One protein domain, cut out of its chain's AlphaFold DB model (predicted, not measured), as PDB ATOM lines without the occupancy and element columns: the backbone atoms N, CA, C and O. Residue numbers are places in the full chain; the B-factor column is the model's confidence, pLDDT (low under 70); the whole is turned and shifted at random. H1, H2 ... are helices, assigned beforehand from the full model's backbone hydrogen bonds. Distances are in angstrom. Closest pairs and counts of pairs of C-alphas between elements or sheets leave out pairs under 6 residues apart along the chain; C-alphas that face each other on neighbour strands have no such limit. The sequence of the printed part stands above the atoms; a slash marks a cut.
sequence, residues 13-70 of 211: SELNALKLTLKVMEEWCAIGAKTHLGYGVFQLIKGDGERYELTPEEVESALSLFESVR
ATOM      1  N   SER A  13      42.187  24.932  49.622       92.06
ATOM      2  CA  SER A  13      43.196  25.265  48.610       92.06
ATOM      3  C   SER A  13      43.906  24.026  48.063       92.06
ATOM      4  O   SER A  13      44.143  23.934  46.859       92.06
ATOM      5  N   GLU A  14      44.226  23.046  48.913       93.31
ATOM      6  CA  GLU A  14      44.835  21.784  48.477       93.31
ATOM      7  C   GLU A  14      43.857  20.960  47.626       93.31
ATOM      8  O   GLU A  14      44.262  20.340  46.640       93.31
ATOM      9  N   LEU A  15      42.565  20.972  47.970       93.81
ATOM     10  CA  LEU A  15      41.523  20.329  47.172       93.81
ATOM     11  C   LEU A  15      41.385  21.007  45.805       93.81
ATOM     12  O   LEU A  15      41.320  20.317  44.790       93.81
ATOM     13  N   ASN A  16      41.398  22.338  45.759       95.12
ATOM     14  CA  ASN A  16      41.359  23.094  44.508       95.12
ATOM     15  C   ASN A  16      42.596  22.821  43.645       95.12
ATOM     16  O   ASN A  16      42.472  22.614  42.440       95.12
ATOM     17  N   ALA A  17      43.780  22.708  44.250       94.12
ATOM     18  CA  ALA A  17      44.999  22.306  43.551       94.12
ATOM     19  C   ALA A  17      44.920  20.883  42.977       94.12
ATOM     20  O   ALA A  17      45.361  20.644  41.846       94.12
ATOM     21  N   LEU A  18      44.324  19.941  43.714       93.69
ATOM     22  CA  LEU A  18      44.063  18.594  43.209       93.69
ATOM     23  C   LEU A  18      43.069  18.622  42.042       93.69
ATOM     24  O   LEU A  18      43.355  18.028  41.004       93.69
ATOM     25  N   LYS A  19      41.943  19.333  42.176       94.31
ATOM     26  CA  LYS A  19      40.948  19.491  41.104       94.31
ATOM     27  C   LYS A  19      41.574  20.101  39.850       94.31
ATOM     28  O   LYS A  19      41.381  19.563  38.764       94.31
ATOM     29  N   LEU A  20      42.383  21.155  39.995       95.88
ATOM     30  CA  LEU A  20      43.104  21.782  38.886       95.88
ATOM     31  C   LEU A  20      44.048  20.793  38.193       95.88
ATOM     32  O   LEU A  20      44.028  20.662  36.969       95.88
ATOM     33  N   THR A  21      44.832  20.049  38.974       94.75
ATOM     34  CA  THR A  21      45.741  19.014  38.455       94.75
ATOM     35  C   THR A  21      44.972  17.939  37.694       94.75
ATOM     36  O   THR A  21      45.334  17.593  36.570       94.75
ATOM     37  N   LEU A  22      43.885  17.432  38.280       94.88
ATOM     38  CA  LEU A  22      43.046  16.416  37.659       94.88
ATOM     39  C   LEU A  22      42.363  16.938  36.398       94.88
ATOM     40  O   LEU A  22      42.306  16.191  35.435       94.88
ATOM     41  N   LYS A  23      41.922  18.197  36.344       95.94
ATOM     42  CA  LYS A  23      41.313  18.759  35.132       95.94
ATOM     43  C   LYS A  23      42.330  18.903  33.997       95.94
ATOM     44  O   LYS A  23      42.035  18.544  32.862       95.94
ATOM     45  N   VAL A  24      43.561  19.330  34.296       96.19
ATOM     46  CA  VAL A  24      44.655  19.325  33.305       96.19
ATOM     47  C   VAL A  24      44.931  17.902  32.809       96.19
ATOM     48  O   VAL A  24      45.117  17.686  31.611       96.19
ATOM     49  N   MET A  25      44.932  16.913  33.708       95.25
ATOM     50  CA  MET A  25      45.133  15.513  33.332       95.25
ATOM     51  C   MET A  25      43.948  14.920  32.559       95.25
ATOM     52  O   MET A  25      44.174  14.157  31.624       95.25
ATOM     53  N   GLU A  26      42.715  15.270  32.918       94.25
ATOM     54  CA  GLU A  26      41.488  14.924  32.196       94.25
ATOM     55  C   GLU A  26      41.542  15.447  30.767       94.25
ATOM     56  O   GLU A  26      41.008  14.787  29.883       94.25
ATOM     57  N   GLU A  27      42.177  16.592  30.522       94.62
ATOM     58  CA  GLU A  27      42.294  17.157  29.182       94.62
ATOM     59  C   GLU A  27      43.456  16.582  28.378       94.62
ATOM     60  O   GLU A  27      43.286  16.276  27.202       94.62
ATOM     61  N   TRP A  28      44.634  16.416  28.981       96.06
ATOM     62  CA  TRP A  28      45.876  16.188  28.226       96.06
ATOM     63  C   TRP A  28      46.608  14.890  28.555       96.06
ATOM     64  O   TRP A  28      47.549  14.519  27.853       96.06
ATOM     65  N   CYS A  29      46.190  14.176  29.600       95.19
ATOM     66  CA  CYS A  29      46.919  13.028  30.134       95.19
ATOM     67  C   CYS A  29      45.994  11.829  30.409       95.19
ATOM     68  O   CYS A  29      44.858  11.742  29.939       95.19
ATOM     69  N   ALA A  30      46.529  10.884  31.179       92.94
ATOM     70  CA  ALA A  30      45.816   9.811  31.854       92.94
ATOM     71  C   ALA A  30      46.422   9.603  33.259       92.94
ATOM     72  O   ALA A  30      47.557  10.017  33.514       92.94
ATOM     73  N   ILE A  31      45.689   8.951  34.163       89.81
ATOM     74  CA  ILE A  31      46.124   8.613  35.530       89.81
ATOM     75  C   ILE A  31      46.577   7.149  35.659       89.81
ATOM     76  O   ILE A  31      46.069   6.246  35.008       89.81
ATOM     77  N   GLY A  32      47.522   6.871  36.556       84.88
ATOM     78  CA  GLY A  32      47.928   5.498  36.873       84.88
ATOM     79  C   GLY A  32      48.906   4.852  35.881       84.88
ATOM     80  O   GLY A  32      49.594   5.511  35.101       84.88
ATOM     81  N   ALA A  33      49.045   3.527  35.977       80.69
ATOM     82  CA  ALA A  33      50.051   2.761  35.243       80.69
ATOM     83  C   ALA A  33      49.523   2.213  33.908       80.69
ATOM     84  O   ALA A  33      48.340   1.932  33.759       80.69
ATOM     85  N   LYS A  34      50.440   1.958  32.963       81.88
ATOM     86  CA  LYS A  34      50.150   1.329  31.657       81.88
ATOM     87  C   LYS A  34      49.073   2.069  30.847       81.88
ATOM     88  O   LYS A  34      48.210   1.449  30.238       81.88
ATOM     89  N   THR A  35      49.182   3.391  30.775       84.00
ATOM     90  CA  THR A  35      48.264   4.261  30.020       84.00
ATOM     91  C   THR A  35      48.104   3.867  28.544       84.00
ATOM     92  O   THR A  35      47.010   3.958  27.996       84.00
ATOM     93  N   HIS A  36      49.150   3.312  27.924       77.44
ATOM     94  CA  HIS A  36      49.119   2.756  26.561       77.44
ATOM     95  C   HIS A  36      48.222   1.509  26.412       77.44
ATOM     96  O   HIS A  36      47.828   1.155  25.311       77.44
ATOM     97  N   LEU A  37      47.862   0.833  27.508       79.56
ATOM     98  CA  LEU A  37      46.851  -0.234  27.505       79.56
ATOM     99  C   LEU A  37      45.428   0.302  27.719       79.56
ATOM    100  O   LEU A  37      44.478  -0.473  27.722       79.56
ATOM    101  N   GLY A  38      45.271   1.620  27.862       68.12
ATOM    102  CA  GLY A  38      43.978   2.297  27.968       68.12
ATOM    103  C   GLY A  38      43.532   2.566  29.390       68.12
ATOM    104  O   GLY A  38      42.415   3.024  29.598       68.12
ATOM    105  N   TYR A  39      44.395   2.309  30.369       80.31
ATOM    106  CA  TYR A  39      44.097   2.640  31.751       80.31
ATOM    107  C   TYR A  39      44.238   4.140  31.986       80.31
ATOM    108  O   TYR A  39      45.211   4.763  31.556       80.31
ATOM    109  N   GLY A  40      43.258   4.693  32.697       87.50
ATOM    110  CA  GLY A  40      43.371   6.013  33.289       87.50
ATOM    111  C   GLY A  40      43.036   7.195  32.405       87.50
ATOM    112  O   GLY A  40      43.287   8.310  32.839       87.50
ATOM    113  N   VAL A  41      42.505   7.005  31.197       90.50
ATOM    114  CA  VAL A  41      41.767   8.095  30.540       90.50
ATOM    115  C   VAL A  41      40.449   8.238  31.294       90.50
ATOM    116  O   VAL A  41      39.767   7.239  31.524       90.50
ATOM    117  N   PHE A  42      40.137   9.444  31.755       91.06
ATOM    118  CA  PHE A  42      39.047   9.694  32.694       91.06
ATOM    119  C   PHE A  42      38.406  11.056  32.438       91.06
ATOM    120  O   PHE A  42      38.993  11.898  31.761       91.06
ATOM    121  N   GLN A  43      37.224  11.251  33.014       91.25
ATOM    122  CA  GLN A  43      36.497  12.513  33.045       91.25
ATOM    123  C   GLN A  43      36.041  12.775  34.481       91.25
ATOM    124  O   GLN A  43      35.562  11.852  35.144       91.25
ATOM    125  N   LEU A  44      36.183  14.008  34.964       91.88
ATOM    126  CA  LEU A  44      35.585  14.423  36.226       91.88
ATOM    127  C   LEU A  44      34.093  14.685  36.014       91.88
ATOM    128  O   LEU A  44      33.699  15.426  35.110       91.88
ATOM    129  N   ILE A  45      33.266  14.080  36.862       91.56
ATOM    130  CA  ILE A  45      31.813  14.243  36.846       91.56
ATOM    131  C   ILE A  45      31.323  14.770  38.192       91.56
ATOM    132  O   ILE A  45      31.903  14.481  39.241       91.56
ATOM    133  N   LYS A  46      30.256  15.557  38.156       89.25
ATOM    134  CA  LYS A  46      29.467  15.933  39.328       89.25
ATOM    135  C   LYS A  46      28.558  14.769  39.740       89.25
ATOM    136  O   LYS A  46      28.371  13.810  38.994       89.25
ATOM    137  N   GLY A  47      27.952  14.874  40.924       82.00
ATOM    138  CA  GLY A  47      27.019  13.860  41.437       82.00
ATOM    139  C   GLY A  47      25.740  13.683  40.603       82.00
ATOM    140  O   GLY A  47      25.071  12.665  40.737       82.00
ATOM    141  N   ASP A  48      25.414  14.641  39.736       85.06
ATOM    142  CA  ASP A  48      24.312  14.583  38.764       85.06
ATOM    143  C   ASP A  48      24.725  13.967  37.408       85.06
ATOM    144  O   ASP A  48      23.891  13.819  36.517       85.06
ATOM    145  N   GLY A  49      25.997  13.579  37.256       85.44
ATOM    146  CA  GLY A  49      26.556  13.005  36.033       85.44
ATOM    147  C   GLY A  49      27.043  14.034  35.010       85.44
ATOM    148  O   GLY A  49      27.608  13.641  33.987       85.44
ATOM    149  N   GLU A  50      26.882  15.336  35.261       90.50
ATOM    150  CA  GLU A  50      27.432  16.366  34.381       90.50
ATOM    151  C   GLU A  50      28.956  16.422  34.464       90.50
ATOM    152  O   GLU A  50      29.565  16.133  35.498       90.50
ATOM    153  N   ARG A  51      29.593  16.863  33.375       90.94
ATOM    154  CA  ARG A  51      31.027  17.147  33.378       90.94
ATOM    155  C   ARG A  51      31.340  18.227  34.415       90.94
ATOM    156  O   ARG A  51      30.701  19.279  34.456       90.94
ATOM    157  N   TYR A  52      32.331  17.962  35.257       92.88
ATOM    158  CA  TYR A  52      32.801  18.930  36.234       92.88
ATOM    159  C   TYR A  52      33.664  19.988  35.548       92.88
ATOM    160  O   TYR A  52      34.676  19.653  34.932       92.88
ATOM    161  N   GLU A  53      33.308  21.258  35.707       94.12
ATOM    162  CA  GLU A  53      34.112  22.394  35.262       94.12
ATOM    163  C   GLU A  53      34.603  23.189  36.470       94.12
ATOM    164  O   GLU A  53      33.864  23.379  37.436       94.12
ATOM    165  N   LEU A  54      35.863  23.623  36.414       94.75
ATOM    166  CA  LEU A  54      36.473  24.433  37.466       94.75
ATOM    167  C   LEU A  54      35.891  25.843  37.451       94.75
ATOM    168  O   LEU A  54      35.769  26.450  36.384       94.75
ATOM    169  N   THR A  55      35.613  26.402  38.628       94.88
ATOM    170  CA  THR A  55      35.276  27.830  38.716       94.88
ATOM    171  C   THR A  55      36.543  28.694  38.651       94.88
ATOM    172  O   THR A  55      37.630  28.222  39.007       94.88
ATOM    173  N   PRO A  56      36.446  29.972  38.232       93.75
ATOM    174  CA  PRO A  56      37.579  30.895  38.273       93.75
ATOM    175  C   PRO A  56      38.237  30.967  39.658       93.75
ATOM    176  O   PRO A  56      39.460  30.945  39.758       93.75
ATOM    177  N   GLU A  57      37.443  30.972  40.729       95.50
ATOM    178  CA  GLU A  57      37.923  31.027  42.114       95.50
ATOM    179  C   GLU A  57      38.726  29.778  42.495       95.50
ATOM    180  O   GLU A  57      39.766  29.891  43.147       95.50
ATOM    181  N   GLU A  58      38.291  28.590  42.059       95.88
ATOM    182  CA  GLU A  58      39.037  27.346  42.277       95.88
ATOM    183  C   GLU A  58      40.393  27.381  41.572       95.88
ATOM    184  O   GLU A  58      41.404  26.976  42.151       95.88
ATOM    185  N   VAL A  59      40.432  27.910  40.345       95.31
ATOM    186  CA  VAL A  59      41.676  28.058  39.584       95.31
ATOM    187  C   VAL A  59      42.621  29.048  40.267       95.31
ATOM    188  O   VAL A  59      43.791  28.717  40.458       95.31
ATOM    189  N   GLU A  60      42.151  30.231  40.675       94.94
ATOM    190  CA  GLU A  60      43.005  31.210  41.369       94.94
ATOM    191  C   GLU A  60      43.517  30.677  42.713       94.94
ATOM    192  O   GLU A  60      44.701  30.814  43.027       94.94
ATOM    193  N   SER A  61      42.651  30.017  43.491       95.62
ATOM    194  CA  SER A  61      43.008  29.399  44.774       95.62
ATOM    195  C   SER A  61      44.116  28.353  44.605       95.62
ATOM    196  O   SER A  61      45.108  28.355  45.339       95.62
ATOM    197  N   ALA A  62      43.994  27.500  43.584       95.19
ATOM    198  CA  ALA A  62      44.990  26.489  43.254       95.19
ATOM    199  C   ALA A  62      46.332  27.095  42.810       95.19
ATOM    200  O   ALA A  62      47.392  26.669  43.275       95.19
ATOM    201  N   LEU A  63      46.302  28.100  41.929       93.25
ATOM    202  CA  LEU A  63      47.510  28.770  41.440       93.25
ATOM    203  C   LEU A  63      48.246  29.503  42.563       93.25
ATOM    204  O   LEU A  63      49.466  29.374  42.673       93.25
ATOM    205  N   SER A  64      47.511  30.187  43.442       93.31
ATOM    206  CA  SER A  64      48.080  30.841  44.624       93.31
ATOM    207  C   SER A  64      48.789  29.837  45.541       93.31
ATOM    208  O   SER A  64      49.913  30.090  45.991       93.31
ATOM    209  N   LEU A  65      48.198  28.652  45.756       92.31
ATOM    210  CA  LEU A  65      48.852  27.590  46.519       92.31
ATOM    211  C   LEU A  65      50.157  27.140  45.845       92.31
ATOM    212  O   LEU A  65      51.190  27.073  46.513       92.31
ATOM    213  N   PHE A  66      50.148  26.876  44.535       89.62
ATOM    214  CA  PHE A  66      51.357  26.466  43.809       89.62
ATOM    215  C   PHE A  66      52.479  27.507  43.881       89.62
ATOM    216  O   PHE A  66      53.647  27.141  44.034       89.62
ATOM    217  N   GLU A  67      52.147  28.795  43.811       87.69
ATOM    218  CA  GLU A  67      53.118  29.878  43.967       87.69
ATOM    219  C   GLU A  67      53.713  29.920  45.377       87.69
ATOM    220  O   GLU A  67      54.932  30.049  45.520       87.69
ATOM    221  N   SER A  68      52.887  29.731  46.410       87.62
ATOM    222  CA  SER A  68      53.330  29.768  47.811       87.62
ATOM    223  C   SER A  68      54.334  28.659  48.168       87.62
ATOM    224  O   SER A  68      55.221  28.868  48.995       87.62
ATOM    225  N   VAL A  69      54.251  27.496  47.508       83.00
ATOM    226  CA  VAL A  69      55.108  26.321  47.771       83.00
ATOM    227  C   VAL A  69      56.370  26.307  46.886       83.00
ATOM    228  O   VAL A  69      57.280  25.497  47.074       83.00
ATOM    229  N   ARG A  70      56.488  27.240  45.933       72.19
ATOM    230  CA  ARG A  70      57.536  27.256  44.897       72.19
ATOM    231  C   ARG A  70      58.968  27.438  45.429       72.19
ATOM    232  O   ARG A  70      59.920  27.126  44.715       72.19
TER     233      ARG A  70
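What this domain is: This is residues 13 to 70 of the 211 residues of an uncharacterized protein of candidate division KSB1 bacterium (UniProt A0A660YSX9). Two helices, H1 and H2, make roughly a T: the first part of H1, residues 13 to 20, packs across H2, and the rest of H1 runs away from it. From the far end of H1 a wide loop, residues 29 to 55, swings out and returns to the first residue of H2. The printed part has 58 residues, with two named helices, H1 then H2, and no named strand; the class is all helix. The whole is loose, with a radius of gyration of the C-alphas of 12.9 A, and flat, spanning 37 by 31 by 15 A.

How they stand to each other: H1, residues 13 to 28, touches H2, residues 56 to 70, with residues 13 to 20 alone. Their closest C-alphas, those of Ala 17 and Ala 62, are 4.2 A apart. Their lines are about perpendicular, at 77 degrees. In H1 and H2 every O i to N i+4 pair is within hydrogen-bond range.

Where its parts are: H1 begins at C-alpha 13 (43.196, 25.265, 48.610) and is 22.5 A long. H2 is 21.3 A long and ends at C-alpha 70 (57.536, 27.256, 44.897).

The domain as a whole: The C-alphas farthest apart, those of Leu 37 and Ser 68, are 36.8 A apart. The printed part has no cut. The link from H1 to H2 is long, with 27 residues. Mean pLDDT of the printed part is 90.3; residue 38 is under 70.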